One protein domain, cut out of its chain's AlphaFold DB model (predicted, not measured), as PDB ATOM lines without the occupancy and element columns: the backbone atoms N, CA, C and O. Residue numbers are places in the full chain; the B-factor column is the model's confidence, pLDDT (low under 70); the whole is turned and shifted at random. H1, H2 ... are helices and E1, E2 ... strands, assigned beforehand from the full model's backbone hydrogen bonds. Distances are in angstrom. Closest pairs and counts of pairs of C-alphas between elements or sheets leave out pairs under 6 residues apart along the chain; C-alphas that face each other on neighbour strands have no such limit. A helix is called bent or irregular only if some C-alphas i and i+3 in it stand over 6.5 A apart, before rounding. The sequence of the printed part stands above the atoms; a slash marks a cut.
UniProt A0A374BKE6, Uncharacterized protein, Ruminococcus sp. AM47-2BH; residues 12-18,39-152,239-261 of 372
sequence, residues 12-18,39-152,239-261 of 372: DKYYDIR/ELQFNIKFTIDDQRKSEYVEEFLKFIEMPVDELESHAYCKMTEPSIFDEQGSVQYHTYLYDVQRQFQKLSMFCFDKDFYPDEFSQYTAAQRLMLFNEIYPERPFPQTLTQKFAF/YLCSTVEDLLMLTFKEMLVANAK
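AT A GLANCE: This is residues 12 to 18, 39 to 152 and 239 to 261 of the 372 residues of an uncharacterized protein of Ruminococcus sp. AM47-2BH (UniProt A0A374BKE6). Two helices, H5 and H8, run side by side the same way as a core; H2 crosses both on one side, and H7 packs at a steep angle on the last residues of H5, 107 to 112. The short helices H3 and H4 pack on H5 and H8 respectively, residues 115 to 120 stick out, and E1 lies apart on the side away from H2. The printed part has 144 residues, with eight named helices and one named strand in the order H1 H2 H3 H4 H5 H6 H7 E1 H8; its class is mostly helix. It is compact, with a radius of gyration of the C-alphas of 15.8 A and spans of 50 by 40 by 26 A.

HOW THE PARTS SIT: H1, residues 15 to 18, touches no helix. H2, residues 53 to 65, touches H5, residues 90 to 112, with residues 63 to 65 alone; the closest C-alphas, of Ile 64 and Gln 101, are 5.3 A apart, at a steep tilt of 61 degrees, opposite ways. With residues 56 to 60 alone H2 touches H8, residues 244 to 257, at a steep tilt of 54 degrees, the closest C-alphas being those of Val 57 and Thr 251, 6.4 A apart. H3, residues 68 to 73, is irregular, with C-alphas 69 and 72 7.4 A apart; it touches H5 about perpendicular at 78 degrees, closest at C-alphas of Val 68 and Tyr 98, 6.1 A. H4, residues 75 to 79, touches H8, closest at C-alphas of Tyr 76 and Val 244, 5.6 A. H5 and H8 touch at a shallow tilt of 7 degrees, the same way, closest at C-alphas of Val 100 and Glu 245, 6.4 A. H6, residues 118 to 121, touches no helix. H7, residues 126 to 136, touches H5 at a steep tilt of 64 degrees, closest at C-alphas of Cys 111 and Ala 126, 4.6 A. H7 and H8 only just touch, only at their ends, with 3 pairs of C-alphas within 8 A, the closest those of Ala 126 and Leu 256, 5.6 A. E1, residues 148 to 152, pairs with no named strand. Every O i to N i+4 pair is within hydrogen-bond range in H2, H4, H5, H7 and H8; H3 has 0 of 2, with 2 of 3 O i to N i+3 pairs within range, and H1 and H6 are too short for an i+4 pair.

IN THESE COORDINATES: H1 begins at C-alpha 15, (-16.293, -7.585, 57.951). H2 is 18.6 A long, H5 31.9 A, H7 15.0 A and H8 20.2 A. H8 ends at C-alpha 257, (-9.311, 4.833, 35.578).

THE WHOLE: The C-alphas farthest apart, of Glu 39 and Asp 119, are 51.0 A apart. Residues 19 to 38 and 153 to 238 are not printed, with C-alpha gaps of 25.9 A and 12.9 A. The link from H7 to E1 is long. Mean pLDDT of the printed part is 71.0; residues 12 to 18, 39 to 55, 79 to 91, 138 to 152 and 239 to 242 are under 70.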
ATOM      1  N   ASP A  12     -14.981  -3.856  62.798       38.22
ATOM      2  CA  ASP A  12     -14.517  -5.241  62.592       38.22
ATOM      3  C   ASP A  12     -15.641  -6.289  62.679       38.22
ATOM      4  O   ASP A  12     -15.565  -7.344  62.050       38.22
ATOM      5  N   LYS A  13     -16.751  -5.992  63.368       38.44
ATOM      6  CA  LYS A  13     -17.810  -6.982  63.647       38.44
ATOM      7  C   LYS A  13     -18.590  -7.444  62.405       38.44
ATOM      8  O   LYS A  13     -19.143  -8.541  62.404       38.44
ATOM      9  N   TYR A  14     -18.632  -6.628  61.348       41.88
ATOM     10  CA  TYR A  14     -19.402  -6.905  60.125       41.88
ATOM     11  C   TYR A  14     -18.535  -7.296  58.924       41.88
ATOM     12  O   TYR A  14     -19.063  -7.823  57.945       41.88
ATOM     13  N   TYR A  15     -17.213  -7.097  58.984       39.78
ATOM     14  CA  TYR A  15     -16.293  -7.585  57.951       39.78
ATOM     15  C   TYR A  15     -16.284  -9.124  57.887       39.78
ATOM     16  O   TYR A  15     -16.302  -9.701  56.798       39.78
ATOM     17  N   ASP A  16     -16.382  -9.799  59.036       37.69
ATOM     18  CA  ASP A  16     -16.448 -11.264  59.096       37.69
ATOM     19  C   ASP A  16     -17.775 -11.834  58.558       37.69
ATOM     20  O   ASP A  16     -17.766 -12.857  57.870       37.69
ATOM     21  N   ILE A  17     -18.899 -11.126  58.746       38.38
ATOM     22  CA  ILE A  17     -20.202 -11.478  58.137       38.38
ATOM     23  C   ILE A  17     -20.135 -11.356  56.599       38.38
ATOM     24  O   ILE A  17     -20.715 -12.165  55.870       38.38
ATOM     25  N   ARG A  18     -19.363 -10.392  56.066       41.12
ATOM     26  CA  ARG A  18     -19.123 -10.261  54.612       41.12
ATOM     27  C   ARG A  18     -18.304 -11.426  54.045       41.12
ATOM     28  O   ARG A  18     -18.560 -11.853  52.919       41.12
ATOM     29  N   GLU A  39     -40.338  -6.637  37.931       33.44
ATOM     30  CA  GLU A  39     -39.523  -6.587  39.160       33.44
ATOM     31  C   GLU A  39     -38.265  -7.474  39.117       33.44
ATOM     32  O   GLU A  39     -38.287  -8.617  38.668       33.44
ATOM     33  N   LEU A  40     -37.172  -6.920  39.664       30.36
ATOM     34  CA  LEU A  40     -35.966  -7.603  40.164       30.36
ATOM     35  C   LEU A  40     -34.880  -8.014  39.156       30.36
ATOM     36  O   LEU A  40     -34.493  -9.173  39.037       30.36
ATOM     37  N   GLN A  41     -34.265  -7.004  38.542       33.34
ATOM     38  CA  GLN A  41     -32.803  -6.877  38.438       33.34
ATOM     39  C   GLN A  41     -32.505  -5.432  38.024       33.34
ATOM     40  O   GLN A  41     -32.734  -5.060  36.873       33.34
ATOM     41  N   PHE A  42     -32.008  -4.601  38.948       34.53
ATOM     42  CA  PHE A  42     -31.466  -3.282  38.607       34.53
ATOM     43  C   PHE A  42     -30.212  -3.471  37.739       34.53
ATOM     44  O   PHE A  42     -29.080  -3.464  38.212       34.53
ATOM     45  N   ASN A  43     -30.408  -3.674  36.438       32.44
ATOM     46  CA  ASN A  43     -29.352  -3.554  35.446       32.44
ATOM     47  C   ASN A  43     -29.079  -2.062  35.285       32.44
ATOM     48  O   ASN A  43     -29.745  -1.381  34.503       32.44
ATOM     49  N   ILE A  44     -28.125  -1.527  36.045       36.06
ATOM     50  CA  ILE A  44     -27.681  -0.160  35.798       36.06
ATOM     51  C   ILE A  44     -26.853  -0.192  34.518       36.06
ATOM     52  O   ILE A  44     -25.694  -0.610  34.501       36.06
ATOM     53  N   LYS A  45     -27.478   0.239  33.419       33.34
ATOM     54  CA  LYS A  45     -26.791   0.491  32.155       33.34
ATOM     55  C   LYS A  45     -25.874   1.699  32.347       33.34
ATOM     56  O   LYS A  45     -26.278   2.843  32.150       33.34
ATOM     57  N   PHE A  46     -24.622   1.444  32.719       36.41
ATOM     58  CA  PHE A  46     -23.540   2.397  32.506       36.41
ATOM     59  C   PHE A  46     -23.162   2.354  31.026       36.41
ATOM     60  O   PHE A  46     -22.140   1.798  30.638       36.41
ATOM     61  N   THR A  47     -23.984   2.960  30.172       31.50
ATOM     62  CA  THR A  47     -23.412   3.538  28.956       31.50
ATOM     63  C   THR A  47     -22.493   4.634  29.462       31.50
ATOM     64  O   THR A  47     -22.972   5.622  30.021       31.50
ATOM     65  N   ILE A  48     -21.182   4.416  29.367       35.03
ATOM     66  CA  ILE A  48     -20.170   5.434  29.639       35.03
ATOM     67  C   ILE A  48     -20.324   6.502  28.549       35.03
ATOM     68  O   ILE A  48     -19.572   6.560  27.583       35.03
ATOM     69  N   ASP A  49     -21.369   7.312  28.667       34.31
ATOM     70  CA  ASP A  49     -21.457   8.590  28.001       34.31
ATOM     71  C   ASP A  49     -20.542   9.525  28.794       34.31
ATOM     72  O   ASP A  49     -20.754   9.770  29.989       34.31
ATOM     73  N   ASP A  50     -19.481  10.005  28.144       39.62
ATOM     74  CA  ASP A  50     -18.494  10.920  28.724       39.62
ATOM     75  C   ASP A  50     -19.160  12.152  29.370       39.62
ATOM     76  O   ASP A  50     -18.590  12.757  30.280       39.62
ATOM     77  N   GLN A  51     -20.392  12.492  28.966       39.62
ATOM     78  CA  GLN A  51     -21.163  13.605  29.520       39.62
ATOM     79  C   GLN A  51     -21.645  13.392  30.967       39.62
ATOM     80  O   GLN A  51     -21.726  14.369  31.709       39.62
ATOM     81  N   ARG A  52     -21.926  12.154  31.410       48.75
ATOM     82  CA  ARG A  52     -22.490  11.881  32.757       48.75
ATOM     83  C   ARG A  52     -21.460  11.482  33.812       48.75
ATOM     84  O   ARG A  52     -21.786  11.424  34.996       48.75
ATOM     85  N   LYS A  53     -20.193  11.261  33.433       58.47
ATOM     86  CA  LYS A  53     -19.118  10.873  34.373       58.47
ATOM     87  C   LYS A  53     -18.983  11.824  35.562       58.47
ATOM     88  O   LYS A  53     -18.739  11.374  36.678       58.47
ATOM     89  N   SER A  54     -19.156  13.130  35.354       62.56
ATOM     90  CA  SER A  54     -19.084  14.103  36.451       62.56
ATOM     91  C   SER A  54     -20.236  13.981  37.444       62.56
ATOM     92  O   SER A  54     -20.012  14.207  38.627       62.56
ATOM     93  N   GLU A  55     -21.433  13.603  36.992       68.12
ATOM     94  CA  GLU A  55     -22.616  13.465  37.851       68.12
ATOM     95  C   GLU A  55     -22.451  12.284  38.813       68.12
ATOM     96  O   GLU A  55     -22.694  12.422  40.009       68.12
ATOM     97  N   TYR A  56     -21.943  11.147  38.325       72.88
ATOM     98  CA  TYR A  56     -21.688   9.979  39.174       72.88
ATOM     99  C   TYR A  56     -20.648  10.268  40.255       72.88
ATOM    100  O   TYR A  56     -20.850   9.902  41.410       72.88
ATOM    101  N   VAL A  57     -19.559  10.959  39.905       79.12
ATOM    102  CA  VAL A  57     -18.539  11.340  40.890       79.12
ATOM    103  C   VAL A  57     -19.096  12.345  41.896       79.12
ATOM    104  O   VAL A  57     -18.775  12.256  43.076       79.12
ATOM    105  N   GLU A  58     -19.941  13.287  41.474       82.00
ATOM    106  CA  GLU A  58     -20.600  14.213  42.401       82.00
ATOM    107  C   GLU A  58     -21.532  13.487  43.382       82.00
ATOM    108  O   GLU A  58     -21.470  13.773  44.579       82.00
ATOM    109  N   GLU A  59     -22.307  12.504  42.918       85.94
ATOM    110  CA  GLU A  59     -23.181  11.703  43.783       85.94
ATOM    111  C   GLU A  59     -22.370  10.781  44.715       85.94
ATOM    112  O   GLU A  59     -22.694  10.638  45.891       85.94
ATOM    113  N   PHE A  60     -21.238  10.239  44.255       90.25
ATOM    114  CA  PHE A  60     -20.282   9.535  45.117       90.25
ATOM    115  C   PHE A  60     -19.704  10.450  46.205       90.25
ATOM    116  O   PHE A  60     -19.679  10.080  47.380       90.25
ATOM    117  N   LEU A  61     -19.258  11.659  45.838       90.31
ATOM    118  CA  LEU A  61     -18.721  12.631  46.794       90.31
ATOM    119  C   LEU A  61     -19.779  13.031  47.825       90.31
ATOM    120  O   LEU A  61     -19.468  13.151  49.006       90.31
ATOM    121  N   LYS A  62     -21.032  13.189  47.396       90.19
ATOM    122  CA  LYS A  62     -22.166  13.455  48.281       90.19
ATOM    123  C   LYS A  62     -22.383  12.316  49.277       90.19
ATOM    124  O   LYS A  62     -22.490  12.603  50.466       90.19
ATOM    125  N   PHE A  63     -22.361  11.057  48.832       91.75
ATOM    126  CA  PHE A  63     -22.475   9.900  49.726       91.75
ATOM    127  C   PHE A  63     -21.400   9.908  50.816       91.75
ATOM    128  O   PHE A  63     -21.706   9.741  51.992       91.75
ATOM    129  N   ILE A  64     -20.135  10.132  50.453       91.88
ATOM    130  CA  ILE A  64     -19.039  10.115  51.432       91.88
ATOM    131  C   ILE A  64     -18.982  11.377  52.307       91.88
ATOM    132  O   ILE A  64     -18.200  11.408  53.251       91.88
ATOM    133  N   GLU A  65     -19.748  12.426  52.012       89.94
ATOM    134  CA  GLU A  65     -19.737  13.698  52.755       89.94
ATOM    135  C   GLU A  65     -20.973  13.926  53.618       89.94
ATOM    136  O   GLU A  65     -20.920  14.740  54.542       89.94
ATOM    137  N   MET A  66     -22.092  13.288  53.281       88.75
ATOM    138  CA  MET A  66     -23.356  13.530  53.965       88.75
ATOM    139  C   MET A  66     -23.354  12.996  55.406       88.75
ATOM    140  O   MET A  66     -22.626  12.043  55.705       88.75
ATOM    141  N   PRO A  67     -24.158  13.586  56.306       87.88
ATOM    142  CA  PRO A  67     -24.361  13.048  57.645       87.88
ATOM    143  C   PRO A  67     -24.840  11.592  57.594       87.88
ATOM    144  O   PRO A  67     -25.603  11.202  56.709       87.88
ATOM    145  N   VAL A  68     -24.359  10.777  58.531       81.94
ATOM    146  CA  VAL A  68     -24.599   9.325  58.545       81.94
ATOM    147  C   VAL A  68     -26.086   9.019  58.730       81.94
ATOM    148  O   VAL A  68     -26.631   8.133  58.081       81.94
ATOM    149  N   ASP A  69     -26.752   9.800  59.574       82.56
ATOM    150  CA  ASP A  69     -28.193   9.803  59.832       82.56
ATOM    151  C   ASP A  69     -29.037  10.171  58.606       82.56
ATOM    152  O   ASP A  69     -30.205   9.798  58.531       82.56
ATOM    153  N   GLU A  70     -28.444  10.815  57.602       88.88
ATOM    154  CA  GLU A  70     -29.120  11.162  56.353       88.88
ATOM    155  C   GLU A  70     -28.846  10.157  55.219       88.88
ATOM    156  O   GLU A  70     -29.473  10.257  54.158       88.88
ATOM    157  N   LEU A  71     -27.938   9.185  55.401       86.44
ATOM    158  CA  LEU A  71     -27.465   8.296  54.326       86.44
ATOM    159  C   LEU A  71     -28.587   7.508  53.652       86.44
ATOM    160  O   LEU A  71     -28.558   7.337  52.436       86.44
ATOM    161  N   GLU A  72     -29.595   7.062  54.397       83.81
ATOM    162  CA  GLU A  72     -30.722   6.296  53.846       83.81
ATOM    163  C   GLU A  72     -31.499   7.076  52.771       83.81
ATOM    164  O   GLU A  72     -32.083   6.493  51.858       83.81
ATOM    165  N   SER A  73     -31.458   8.411  52.822       85.50
ATOM    166  CA  SER A  73     -32.106   9.274  51.831       85.50
ATOM    167  C   SER A  73     -31.338   9.383  50.503       85.50
ATOM    168  O   SER A  73     -31.890   9.889  49.513       85.50
ATOM    169  N   HIS A  74     -30.084   8.919  50.470       87.69
ATOM    170  CA  HIS A  74     -29.190   9.026  49.324       87.69
ATOM    171  C   HIS A  74     -29.677   8.206  48.122       87.69
ATOM    172  O   HIS A  74     -30.292   7.150  48.272       87.69
ATOM    173  N   ALA A  75     -29.350   8.662  46.907       82.62
ATOM    174  CA  ALA A  75     -29.761   8.001  45.668       82.62
ATOM    175  C   ALA A  75     -29.315   6.531  45.615       82.62
ATOM    176  O   ALA A  75     -30.119   5.662  45.299       82.62
ATOM    177  N   TYR A  76     -28.065   6.244  45.996       82.31
ATOM    178  CA  TYR A  76     -27.541   4.872  46.036       82.31
ATOM    179  C   TYR A  76     -28.315   3.963  46.991       82.31
ATOM    180  O   TYR A  76     -28.651   2.849  46.610       82.31
ATOM    181  N   CYS A  77     -28.677   4.452  48.178       80.50
ATOM    182  CA  CYS A  77     -29.464   3.688  49.147       80.50
ATOM    183  C   CYS A  77     -30.882   3.404  48.639       80.50
ATOM    184  O   CYS A  77     -31.424   2.342  48.910       80.50
ATOM    185  N   LYS A  78     -31.471   4.323  47.864       76.81
ATOM    186  CA  LYS A  78     -32.782   4.121  47.222       76.81
ATOM    187  C   LYS A  78     -32.737   3.148  46.043       76.81
ATOM    188  O   LYS A  78     -33.760   2.570  45.703       76.81
ATOM    189  N   MET A  79     -31.582   3.013  45.392       68.12
ATOM    190  CA  MET A  79     -31.381   2.117  44.247       68.12
ATOM    191  C   MET A  79     -31.114   0.668  44.660       68.12
ATOM    192  O   MET A  79     -31.248  -0.229  43.834       68.12
ATOM    193  N   THR A  80     -30.703   0.433  45.906       66.88
ATOM    194  CA  THR A  80     -30.335  -0.895  46.401       66.88
ATOM    195  C   THR A  80     -31.222  -1.223  47.587       66.88
ATOM    196  O   THR A  80     -31.053  -0.644  48.659       66.88
ATOM    197  N   GLU A  81     -32.193  -2.111  47.396       56.38
ATOM    198  CA  GLU A  81     -33.067  -2.515  48.496       56.38
ATOM    199  C   GLU A  81     -32.279  -3.235  49.607       56.38
ATOM    200  O   GLU A  81     -31.329  -3.963  49.308       56.38
ATOM    201  N   PRO A  82     -32.683  -3.109  50.887       56.25
ATOM    202  CA  PRO A  82     -32.007  -3.731  52.027       56.25
ATOM    203  C   PRO A  82     -32.141  -5.257  52.108       56.25
ATOM    204  O   PRO A  82     -31.981  -5.792  53.198       56.25
ATOM    205  N   SER A  83     -32.431  -5.972  51.014       52.59
ATOM    206  CA  SER A  83     -32.821  -7.401  50.983       52.59
ATOM    207  C   SER A  83     -31.825  -8.382  51.633       52.59
ATOM    208  O   SER A  83     -32.110  -9.569  51.762       52.59
ATOM    209  N   ILE A  84     -30.673  -7.875  52.075       52.84
ATOM    210  CA  ILE A  84     -29.629  -8.531  52.865       52.84
ATOM    211  C   ILE A  84     -29.826  -8.458  54.400       52.84
ATOM    212  O   ILE A  84     -29.074  -9.129  55.103       52.84
ATOM    213  N   PHE A  85     -30.791  -7.694  54.936       56.81
ATOM    214  CA  PHE A  85     -30.989  -7.477  56.385       56.81
ATOM    215  C   PHE A  85     -32.441  -7.802  56.832       56.81
ATOM    216  O   PHE A  85     -33.390  -7.497  56.117       56.81
ATOM    217  N   ASP A  86     -32.606  -8.464  57.986       50.19
ATOM    218  CA  ASP A  86     -33.837  -9.129  58.478       50.19
ATOM    219  C   ASP A  86     -34.901  -8.201  59.134       50.19
ATOM    220  O   ASP A  86     -34.782  -6.977  59.102       50.19
ATOM    221  N   GLU A  87     -35.981  -8.767  59.712       52.69
ATOM    222  CA  GLU A  87     -37.208  -8.060  60.166       52.69
ATOM    223  C   GLU A  87     -37.013  -6.975  61.258       52.69
ATOM    224  O   GLU A  87     -37.938  -6.207  61.520       52.69
ATOM    225  N   GLN A  88     -35.828  -6.840  61.874       59.44
ATOM    226  CA  GLN A  88     -35.476  -5.695  62.743       59.44
ATOM    227  C   GLN A  88     -34.337  -4.806  62.176       59.44
ATOM    228  O   GLN A  88     -33.823  -3.923  62.870       59.44
ATOM    229  N   GLY A  89     -33.955  -4.997  60.907       58.31
ATOM    230  CA  GLY A  89     -32.698  -4.608  60.250       58.31
ATOM    231  C   GLY A  89     -32.316  -3.124  60.116       58.31
ATOM    232  O   GLY A  89     -31.297  -2.834  59.494       58.31
ATOM    233  N   SER A  90     -33.037  -2.168  60.712       64.06
ATOM    234  CA  SER A  90     -32.704  -0.732  60.595       64.06
ATOM    235  C   SER A  90     -31.352  -0.377  61.241       64.06
ATOM    236  O   SER A  90     -30.513   0.265  60.613       64.06
ATOM    237  N   VAL A  91     -31.074  -0.861  62.459       65.06
ATOM    238  CA  VAL A  91     -29.799  -0.575  63.158       65.06
ATOM    239  C   VAL A  91     -28.605  -1.220  62.444       65.06
ATOM    240  O   VAL A  91     -27.526  -0.627  62.358       65.06
ATOM    241  N   GLN A  92     -28.790  -2.428  61.909       71.12
ATOM    242  CA  GLN A  92     -27.748  -3.138  61.166       71.12
ATOM    243  C   GLN A  92     -27.464  -2.462  59.822       71.12
ATOM    244  O   GLN A  92     -26.299  -2.256  59.486       71.12
ATOM    245  N   TYR A  93     -28.505  -2.043  59.097       75.81
ATOM    246  CA  TYR A  93     -28.358  -1.315  57.840       75.81
ATOM    247  C   TYR A  93     -27.667   0.036  58.042       75.81
ATOM    248  O   TYR A  93     -26.725   0.358  57.323       75.81
ATOM    249  N   HIS A  94     -28.051   0.784  59.077       77.81
ATOM    250  CA  HIS A  94     -27.402   2.047  59.421       77.81
ATOM    251  C   HIS A  94     -25.906   1.868  59.729       77.81
ATOM    252  O   HIS A  94     -25.064   2.616  59.232       77.81
ATOM    253  N   THR A  95     -25.563   0.829  60.496       78.25
ATOM    254  CA  THR A  95     -24.163   0.494  60.804       78.25
ATOM    255  C   THR A  95     -23.392   0.088  59.545       78.25
ATOM    256  O   THR A  95     -22.274   0.549  59.327       78.25
ATOM    257  N   TYR A  96     -24.008  -0.703  58.664       81.12
ATOM    258  CA  TYR A  96     -23.438  -1.055  57.365       81.12
ATOM    259  C   TYR A  96     -23.154   0.188  56.507       81.12
ATOM    260  O   TYR A  96     -22.046   0.336  55.987       81.12
ATOM    261  N   LEU A  97     -24.119   1.106  56.385       84.19
ATOM    262  CA  LEU A  97     -23.951   2.350  55.632       84.19
ATOM    263  C   LEU A  97     -22.825   3.209  56.212       84.19
ATOM    264  O   LEU A  97     -22.024   3.753  55.449       84.19
ATOM    265  N   TYR A  98     -22.728   3.286  57.542       84.81
ATOM    266  CA  TYR A  98     -21.634   3.964  58.228       84.81
ATOM    267  C   TYR A  98     -20.272   3.374  57.852       84.81
ATOM    268  O   TYR A  98     -19.387   4.104  57.400       84.81
ATOM    269  N   ASP A  99     -20.109   2.054  57.966       82.50
ATOM    270  CA  ASP A  99     -18.851   1.369  57.656       82.50
ATOM    271  C   ASP A  99     -18.439   1.567  56.194       82.50
ATOM    272  O   ASP A  99     -17.284   1.897  55.902       82.50
ATOM    273  N   VAL A 100     -19.392   1.411  55.269       84.62
ATOM    274  CA  VAL A 100     -19.179   1.635  53.835       84.62
ATOM    275  C   VAL A 100     -18.762   3.083  53.579       84.62
ATOM    276  O   VAL A 100     -17.757   3.328  52.906       84.62
ATOM    277  N   GLN A 101     -19.464   4.060  54.159       89.69
ATOM    278  CA  GLN A 101     -19.109   5.470  54.018       89.69
ATOM    279  C   GLN A 101     -17.682   5.740  54.509       89.69
ATOM    280  O   GLN A 101     -16.893   6.361  53.792       89.69
ATOM    281  N   ARG A 102     -17.309   5.238  55.694       86.94
ATOM    282  CA  ARG A 102     -15.960   5.413  56.258       86.94
ATOM    283  C   ARG A 102     -14.880   4.781  55.394       86.94
ATOM    284  O   ARG A 102     -13.829   5.392  55.175       86.94
ATOM    285  N   GLN A 103     -15.134   3.586  54.871       85.31
ATOM    286  CA  GLN A 103     -14.211   2.902  53.977       85.31
ATOM    287  C   GLN A 103     -13.949   3.734  52.716       85.31
ATOM    288  O   GLN A 103     -12.791   4.000  52.385       85.31
ATOM    289  N   PHE A 104     -15.001   4.223  52.053       90.00
ATOM    290  CA  PHE A 104     -14.854   5.033  50.842       90.00
ATOM    291  C   PHE A 104     -14.312   6.441  51.110       90.00
ATOM    292  O   PHE A 104     -13.567   6.957  50.274       90.00
ATOM    293  N   GLN A 105     -14.575   7.049  52.272       89.44
ATOM    294  CA  GLN A 105     -13.900   8.280  52.708       89.44
ATOM    295  C   GLN A 105     -12.381   8.072  52.790       89.44
ATOM    296  O   GLN A 105     -11.613   8.878  52.255       89.44
ATOM    297  N   LYS A 106     -11.945   6.980  53.434       86.69
ATOM    298  CA  LYS A 106     -10.526   6.651  53.620       86.69
ATOM    299  C   LYS A 106      -9.845   6.329  52.290       86.69
ATOM    300  O   LYS A 106      -8.788   6.886  52.000       86.69
ATOM    301  N   LEU A 107     -10.477   5.493  51.466       89.69
ATOM    302  CA  LEU A 107     -10.006   5.173  50.119       89.69
ATOM    303  C   LEU A 107      -9.873   6.433  49.260       89.69
ATOM    304  O   LEU A 107      -8.854   6.615  48.600       89.69
ATOM    305  N   SER A 108     -10.868   7.323  49.297       91.12
ATOM    306  CA  SER A 108     -10.864   8.546  48.487       91.12
ATOM    307  C   SER A 108      -9.778   9.522  48.921       91.12
ATOM    308  O   SER A 108      -9.074  10.073  48.076       91.12
ATOM    309  N   MET A 109      -9.605   9.693  50.234       90.38
ATOM    310  CA  MET A 109      -8.512  10.479  50.797       90.38
ATOM    311  C   MET A 109      -7.156   9.930  50.342       90.38
ATOM    312  O   MET A 109      -6.335  10.668  49.814       90.38
ATOM    313  N   PHE A 110      -6.932   8.625  50.489       91.69
ATOM    314  CA  PHE A 110      -5.644   8.022  50.167       91.69
ATOM    315  C   PHE A 110      -5.350   8.047  48.659       91.69
ATOM    316  O   PHE A 110      -4.264   8.441  48.234       91.69
ATOM    317  N   CYS A 111      -6.319   7.644  47.835       90.75
ATOM    318  CA  CYS A 111      -6.106   7.426  46.406       90.75
ATOM    319  C   CYS A 111      -6.190   8.710  45.580       90.75
ATOM    320  O   CYS A 111      -5.493   8.823  44.577       90.75
ATOM    321  N   PHE A 112      -7.015   9.682  45.973       89.88
ATOM    322  CA  PHE A 112      -7.333  10.818  45.102       89.88
ATOM    323  C   PHE A 112      -7.004  12.188  45.695       89.88
ATOM    324  O   PHE A 112      -6.854  13.139  44.919       89.88
ATOM    325  N   ASP A 113      -6.920  12.331  47.025       89.94
ATOM    326  CA  ASP A 113      -6.641  13.631  47.641       89.94
ATOM    327  C   ASP A 113      -5.196  14.049  47.358       89.94
ATOM    328  O   ASP A 113      -4.222  13.365  47.688       89.94
ATOM    329  N   LYS A 114      -5.056  15.197  46.700       85.88
ATOM    330  CA  LYS A 114      -3.749  15.770  46.377       85.88
ATOM    331  C   LYS A 114      -3.002  16.310  47.585       85.88
ATOM    332  O   LYS A 114      -1.781  16.411  47.514       85.88
ATOM    333  N   ASP A 115      -3.718  16.677  48.639       87.12
ATOM    334  CA  ASP A 115      -3.115  17.222  49.852       87.12
ATOM    335  C   ASP A 115      -2.759  16.119  50.861       87.12
ATOM    336  O   ASP A 115      -2.148  16.399  51.893       87.12
ATOM    337  N   PHE A 116      -3.113  14.864  50.567       88.50
ATOM    338  CA  PHE A 116      -2.739  13.713  51.378       88.50
ATOM    339  C   PHE A 116      -1.301  13.285  51.054       88.50
ATOM    340  O   PHE A 116      -1.052  12.753  49.972       88.50
ATOM    341  N   TYR A 117      -0.375  13.552  51.988       88.56
ATOM    342  CA  TYR A 117       1.073  13.293  51.863       88.56
ATOM    343  C   TYR A 117       1.632  13.709  50.487       88.56
ATOM    344  O   TYR A 117       2.027  12.865  49.679       88.56
ATOM    345  N   PRO A 118       1.585  15.017  50.154       85.44
ATOM    346  CA  PRO A 118       1.847  15.495  48.799       85.44
ATOM    347  C   PRO A 118       3.280  15.210  48.340       85.44
ATOM    348  O   PRO A 118       3.487  14.933  47.159       85.44
ATOM    349  N   ASP A 119       4.255  15.239  49.244       89.62
ATOM    350  CA  ASP A 119       5.659  15.022  48.901       89.62
ATOM    351  C   ASP A 119       5.906  13.553  48.527       89.62
ATOM    352  O   ASP A 119       6.539  13.261  47.514       89.62
ATOM    353  N   GLU A 120       5.316  12.619  49.271       89.12
ATOM    354  CA  GLU A 120       5.455  11.183  49.052       89.12
ATOM    355  C   GLU A 120       4.596  10.687  47.881       89.12
ATOM    356  O   GLU A 120       5.014   9.813  47.112       89.12
ATOM    357  N   PHE A 121       3.377  11.217  47.749       88.19
ATOM    358  CA  PHE A 121       2.364  10.668  46.851       88.19
ATOM    359  C   PHE A 121       2.174  11.440  45.546       88.19
ATOM    360  O   PHE A 121       1.452  10.961  44.666       88.19
ATOM    361  N   SER A 122       2.796  12.608  45.363       85.19
ATOM    362  CA  SER A 122       2.687  13.390  44.117       85.19
ATOM    363  C   SER A 122       3.117  12.623  42.861       85.19
ATOM    364  O   SER A 122       2.590  12.887  41.779       85.19
ATOM    365  N   GLN A 123       4.031  11.663  43.010       87.50
ATOM    366  CA  GLN A 123       4.551  10.817  41.931       87.50
ATOM    367  C   GLN A 123       3.633   9.649  41.539       87.50
ATOM    368  O   GLN A 123       3.797   9.085  40.459       87.50
ATOM    369  N   TYR A 124       2.675   9.279  42.395       88.75
ATOM    370  CA  TYR A 124       1.828   8.106  42.191       88.75
ATOM    371  C   TYR A 124       0.458   8.482  41.628       88.75
ATOM    372  O   TYR A 124      -0.200   9.412  42.105       88.75
ATOM    373  N   THR A 125      -0.004   7.709  40.646       87.81
ATOM    374  CA  THR A 125      -1.398   7.743  40.182       87.81
ATOM    375  C   THR A 125      -2.338   7.195  41.252       87.81
ATOM    376  O   THR A 125      -1.919   6.470  42.154       87.81
ATOM    377  N   ALA A 126      -3.633   7.482  41.132       88.38
ATOM    378  CA  ALA A 126      -4.630   6.967  42.063       88.38
ATOM    379  C   ALA A 126      -4.641   5.431  42.147       88.38
ATOM    380  O   ALA A 126      -4.770   4.873  43.232       88.38
ATOM    381  N   ALA A 127      -4.426   4.742  41.021       84.75
ATOM    382  CA  ALA A 127      -4.317   3.286  40.986       84.75
ATOM    383  C   ALA A 127      -3.062   2.770  41.715       84.75
ATOM    384  O   ALA A 127      -3.141   1.797  42.459       84.75
ATOM    385  N   GLN A 128      -1.914   3.438  41.563       86.94
ATOM    386  CA  GLN A 128      -0.696   3.084  42.306       86.94
ATOM    387  C   GLN A 128      -0.866   3.331  43.808       86.94
ATOM    388  O   GLN A 128      -0.451   2.513  44.625       86.94
ATOM    389  N   ARG A 129      -1.537   4.424  44.185       91.38
ATOM    390  CA  ARG A 129      -1.901   4.688  45.580       91.38
ATOM    391  C   ARG A 129      -2.858   3.621  46.121       91.38
ATOM    392  O   ARG A 129      -2.685   3.198  47.253       91.38
ATOM    393  N   LEU A 130      -3.803   3.117  45.328       88.44
ATOM    394  CA  LEU A 130      -4.653   1.993  45.737       88.44
ATOM    395  C   LEU A 130      -3.845   0.719  46.026       88.44
ATOM    396  O   LEU A 130      -4.140   0.016  46.990       88.44
ATOM    397  N   MET A 131      -2.816   0.428  45.223       84.50
ATOM    398  CA  MET A 131      -1.918  -0.698  45.500       84.50
ATOM    399  C   MET A 131      -1.234  -0.524  46.859       84.50
ATOM    400  O   MET A 131      -1.305  -1.420  47.691       84.50
ATOM    401  N   LEU A 132      -0.665   0.657  47.125       86.81
ATOM    402  CA  LEU A 132      -0.053   0.973  48.421       86.81
ATOM    403  C   LEU A 132      -1.060   0.906  49.577       86.81
ATOM    404  O   LEU A 132      -0.726   0.425  50.654       86.81
ATOM    405  N   PHE A 133      -2.293   1.363  49.361       86.12
ATOM    406  CA  PHE A 133      -3.357   1.278  50.357       86.12
ATOM    407  C   PHE A 133      -3.609  -0.171  50.783       86.12
ATOM    408  O   PHE A 133      -3.703  -0.440  51.977       86.12
ATOM    409  N   ASN A 134      -3.689  -1.098  49.825       82.81
ATOM    410  CA  ASN A 134      -3.917  -2.514  50.113       82.81
ATOM    411  C   ASN A 134      -2.737  -3.159  50.858       82.81
ATOM    412  O   ASN A 134      -2.969  -4.009  51.710       82.81
ATOM    413  N   GLU A 135      -1.501  -2.732  50.583       82.56
ATOM    414  CA  GLU A 135      -0.310  -3.188  51.323       82.56
ATOM    415  C   GLU A 135      -0.283  -2.658  52.767       82.56
ATOM    416  O   GLU A 135       0.107  -3.367  53.689       82.56
ATOM    417  N   ILE A 136      -0.711  -1.409  52.983       82.69
ATOM    418  CA  ILE A 136      -0.726  -0.774  54.313       82.69
ATOM    419  C   ILE A 136      -1.907  -1.268  55.158       82.69
ATOM    420  O   ILE A 136      -1.804  -1.358  56.381       82.69
ATOM    421  N   TYR A 137      -3.038  -1.575  54.520       79.00
ATOM    422  CA  TYR A 137      -4.271  -2.003  55.177       79.00
ATOM    423  C   TYR A 137      -4.729  -3.383  54.671       79.00
ATOM    424  O   TYR A 137      -5.826  -3.496  54.115       79.00
ATOM    425  N   PRO A 138      -3.932  -4.449  54.893       69.25
ATOM    426  CA  PRO A 138      -4.221  -5.785  54.368       69.25
ATOM    427  C   PRO A 138      -5.507  -6.392  54.945       69.25
ATOM    428  O   PRO A 138      -6.159  -7.196  54.285       69.25
ATOM    429  N   GLU A 139      -5.911  -5.967  56.145       66.81
ATOM    430  CA  GLU A 139      -7.143  -6.421  56.803       66.81
ATOM    431  C   GLU A 139      -8.417  -5.826  56.185       66.81
ATOM    432  O   GLU A 139      -9.504  -6.372  56.354       66.81
ATOM    433  N   ARG A 140      -8.306  -4.714  55.442       61.91
ATOM    434  CA  ARG A 140      -9.434  -4.054  54.763       61.91
ATOM    435  C   ARG A 140      -9.056  -3.692  53.324       61.91
ATOM    436  O   ARG A 140      -9.001  -2.505  52.986       61.91
ATOM    437  N   PRO A 141      -8.791  -4.700  52.473       63.66
ATOM    438  CA  PRO A 141      -8.425  -4.460  51.092       63.66
ATOM    439  C   PRO A 141      -9.595  -3.810  50.356       63.66
ATOM    440  O   PRO A 141     -10.768  -4.036  50.674       63.66
ATOM    441  N   PHE A 142      -9.276  -3.021  49.334       65.12
ATOM    442  CA  PHE A 142     -10.272  -2.567  48.373       65.12
ATOM    443  C   PHE A 142     -11.078  -3.770  47.862       65.12
ATOM    444  O   PHE A 142     -10.469  -4.785  47.503       65.12
ATOM    445  N   PRO A 143     -12.419  -3.712  47.836       58.78
ATOM    446  CA  PRO A 143     -13.202  -4.876  47.478       58.78
ATOM    447  C   PRO A 143     -12.979  -5.190  45.989       58.78
ATOM    448  O   PRO A 143     -13.147  -4.348  45.113       58.78
ATOM    449  N   GLN A 144     -12.488  -6.401  45.711       55.56
ATOM    450  CA  GLN A 144     -11.853  -6.726  44.426       55.56
ATOM    451  C   GLN A 144     -12.826  -7.221  43.346       55.56
ATOM    452  O   GLN A 144     -12.414  -7.427  42.206       55.56
ATOM    453  N   THR A 145     -14.104  -7.431  43.668       51.47
ATOM    454  CA  THR A 145     -15.030  -8.153  42.785       51.47
ATOM    455  C   THR A 145     -16.332  -7.390  42.572       51.47
ATOM    456  O   THR A 145     -17.227  -7.442  43.408       51.47
ATOM    457  N   LEU A 146     -16.441  -6.740  41.410       55.53
ATOM    458  CA  LEU A 146     -17.714  -6.407  40.772       55.53
ATOM    459  C   LEU A 146     -18.031  -7.514  39.765       55.53
ATOM    460  O   LEU A 146     -17.216  -7.788  38.879       55.53
ATOM    461  N   THR A 147     -19.203  -8.136  39.870       46.81
ATOM    462  CA  THR A 147     -19.635  -9.133  38.885       46.81
ATOM    463  C   THR A 147     -20.008  -8.423  37.589       46.81
ATOM    464  O   THR A 147     -21.034  -7.747  37.493       46.81
ATOM    465  N   GLN A 148     -19.155  -8.573  36.579       46.75
ATOM    466  CA  GLN A 148     -19.412  -8.084  35.232       46.75
ATOM    467  C   GLN A 148     -20.216  -9.127  34.458       46.75
ATOM    468  O   GLN A 148     -19.829 -10.294  34.393       46.75
ATOM    469  N   LYS A 149     -21.315  -8.703  33.835       42.47
ATOM    470  CA  LYS A 149     -21.969  -9.475  32.780       42.47
ATOM    471  C   LYS A 149     -21.752  -8.750  31.462       42.47
ATOM    472  O   LYS A 149     -22.058  -7.568  31.327       42.47
ATOM    473  N   PHE A 150     -21.228  -9.464  30.478       36.47
ATOM    474  CA  PHE A 150     -21.236  -8.967  29.111       36.47
ATOM    475  C   PHE A 150     -22.668  -9.068  28.602       36.47
ATOM    476  O   PHE A 150     -23.215 -10.167  28.489       36.47
ATOM    477  N   ALA A 151     -23.288  -7.922  28.344       38.72
ATOM    478  CA  ALA A 151     -24.524  -7.882  27.595       38.72
ATOM    479  C   ALA A 151     -24.148  -7.499  26.170       38.72
ATOM    480  O   ALA A 151     -23.715  -6.387  25.882       38.72
ATOM    481  N   PHE A 152     -24.304  -8.437  25.251       38.16
ATOM    482  CA  PHE A 152     -24.408  -8.059  23.853       38.16
ATOM    483  C   PHE A 152     -25.693  -7.236  23.737       38.16
ATOM    484  O   PHE A 152     -26.715  -7.667  24.279       38.16
ATOM    485  N   TYR A 239     -22.965  -3.990  34.648       58.75
ATOM    486  CA  TYR A 239     -22.628  -4.281  36.034       58.75
ATOM    487  C   TYR A 239     -23.899  -4.650  36.791       58.75
ATOM    488  O   TYR A 239     -24.904  -3.942  36.708       58.75
ATOM    489  N   LEU A 240     -23.850  -5.761  37.524       57.62
ATOM    490  CA  LEU A 240     -24.878  -6.076  38.508       57.62
ATOM    491  C   LEU A 240     -24.472  -5.444  39.832       57.62
ATOM    492  O   LEU A 240     -23.489  -5.865  40.439       57.62
ATOM    493  N   CYS A 241     -25.229  -4.436  40.250       65.88
ATOM    494  CA  CYS A 241     -25.043  -3.777  41.532       65.88
ATOM    495  C   CYS A 241     -26.207  -4.169  42.439       65.88
ATOM    496  O   CYS A 241     -27.352  -3.828  42.153       65.88
ATOM    497  N   SER A 242     -25.916  -4.906  43.507       67.25
ATOM    498  CA  SER A 242     -26.922  -5.371  44.468       67.25
ATOM    499  C   SER A 242     -26.856  -4.601  45.784       67.25
ATOM    500  O   SER A 242     -27.808  -4.620  46.554       67.25
ATOM    501  N   THR A 243     -25.748  -3.904  46.035       73.12
ATOM    502  CA  THR A 243     -25.489  -3.181  47.279       73.12
ATOM    503  C   THR A 243     -25.014  -1.753  47.021       73.12
ATOM    504  O   THR A 243     -24.471  -1.435  45.960       73.12
ATOM    505  N   VAL A 244     -25.177  -0.876  48.019       80.12
ATOM    506  CA  VAL A 244     -24.591   0.477  47.999       80.12
ATOM    507  C   VAL A 244     -23.075   0.422  47.767       80.12
ATOM    508  O   VAL A 244     -22.533   1.250  47.036       80.12
ATOM    509  N   GLU A 245     -22.395  -0.574  48.344       80.62
ATOM    510  CA  GLU A 245     -20.965  -0.810  48.142       80.62
ATOM    511  C   GLU A 245     -20.644  -1.071  46.661       80.62
ATOM    512  O   GLU A 245     -19.690  -0.488  46.155       80.62
ATOM    513  N   ASP A 246     -21.468  -1.829  45.926       74.69
ATOM    514  CA  ASP A 246     -21.273  -2.064  44.484       74.69
ATOM    515  C   ASP A 246     -21.357  -0.775  43.661       74.69
ATOM    516  O   ASP A 246     -20.524  -0.530  42.785       74.69
ATOM    517  N   LEU A 247     -22.333   0.083  43.969       78.88
ATOM    518  CA  LEU A 247     -22.489   1.380  43.303       78.88
ATOM    519  C   LEU A 247     -21.288   2.290  43.555       78.88
ATOM    520  O   LEU A 247     -20.769   2.922  42.633       78.88
ATOM    521  N   LEU A 248     -20.818   2.327  44.802       85.12
ATOM    522  CA  LEU A 248     -19.645   3.102  45.185       85.12
ATOM    523  C   LEU A 248     -18.372   2.545  44.556       85.12
ATOM    524  O   LEU A 248     -17.568   3.323  44.049       85.12
ATOM    525  N   MET A 249     -18.194   1.222  44.538       82.12
ATOM    526  CA  MET A 249     -17.062   0.556  43.892       82.12
ATOM    527  C   MET A 249     -16.999   0.880  42.407       82.12
ATOM    528  O   MET A 249     -15.917   1.144  41.884       82.12
ATOM    529  N   LEU A 250     -18.144   0.865  41.729       77.50
ATOM    530  CA  LEU A 250     -18.217   1.146  40.305       77.50
ATOM    531  C   LEU A 250     -17.793   2.585  40.010       77.50
ATOM    532  O   LEU A 250     -16.885   2.801  39.207       77.50
ATOM    533  N   THR A 251     -18.352   3.561  40.729       82.12
ATOM    534  CA  THR A 251     -17.937   4.962  40.584       82.12
ATOM    535  C   THR A 251     -16.473   5.167  40.975       82.12
ATOM    536  O   THR A 251     -15.733   5.854  40.273       82.12
ATOM    537  N   PHE A 252     -16.012   4.535  42.056       86.44
ATOM    538  CA  PHE A 252     -14.621   4.607  42.500       86.44
ATOM    539  C   PHE A 252     -13.662   4.047  41.445       86.44
ATOM    540  O   PHE A 252     -12.633   4.658  41.164       86.44
ATOM    541  N   LYS A 253     -14.003   2.920  40.809       80.94
ATOM    542  CA  LYS A 253     -13.222   2.332  39.715       80.94
ATOM    543  C   LYS A 253     -13.108   3.293  38.537       80.94
ATOM    544  O   LYS A 253     -12.008   3.492  38.028       80.94
ATOM    545  N   GLU A 254     -14.204   3.933  38.144       78.50
ATOM    546  CA  GLU A 254     -14.176   4.958  37.095       78.50
ATOM    547  C   GLU A 254     -13.286   6.147  37.490       78.50
ATOM    548  O   GLU A 254     -12.494   6.631  36.681       78.50
ATOM    549  N   MET A 255     -13.324   6.573  38.758       85.69
ATOM    550  CA  MET A 255     -12.418   7.605  39.275       85.69
ATOM    551  C   MET A 255     -10.944   7.175  39.221       85.69
ATOM    552  O   MET A 255     -10.090   8.002  38.887       85.69
ATOM    553  N   LEU A 256     -10.627   5.908  39.518       84.25
ATOM    554  CA  LEU A 256      -9.270   5.356  39.399       84.25
ATOM    555  C   LEU A 256      -8.792   5.373  37.947       84.25
ATOM    556  O   LEU A 256      -7.693   5.860  37.682       84.25
ATOM    557  N   VAL A 257      -9.617   4.875  37.019       80.06
ATOM    558  CA  VAL A 257      -9.311   4.833  35.578       80.06
ATOM    559  C   VAL A 257      -9.098   6.244  35.033       80.06
ATOM    560  O   VAL A 257      -8.142   6.489  34.300       80.06
ATOM    561  N   ALA A 258      -9.935   7.196  35.447       79.00
ATOM    562  CA  ALA A 258      -9.800   8.602  35.083       79.00
ATOM    563  C   ALA A 258      -8.639   9.320  35.798       79.00
ATOM    564  O   ALA A 258      -8.364  10.483  35.494       79.00
ATOM    565  N   ASN A 259      -7.974   8.662  36.759       81.75
ATOM    566  CA  ASN A 259      -6.976   9.250  37.652       81.75
ATOM    567  C   ASN A 259      -7.462  10.588  38.242       81.75
ATOM    568  O   ASN A 259      -6.794  11.627  38.144       81.75
ATOM    569  N   ALA A 260      -8.685  10.561  38.782       85.75
ATOM    570  CA  ALA A 260      -9.379  11.736  39.280       85.75
ATOM    571  C   ALA A 260      -8.539  12.470  40.334       85.75
ATOM    572  O   ALA A 260      -7.892  11.874  41.190       85.75
ATOM    573  N   LYS A 261      -8.565  13.801  40.276       84.25
ATOM    574  CA  LYS A 261      -7.858  14.669  41.222       84.25
ATOM    575  C   LYS A 261      -8.899  15.335  42.098       84.25
ATOM    576  O   LYS A 261      -9.615  16.209  41.609       84.25
TER     577      LYS A 261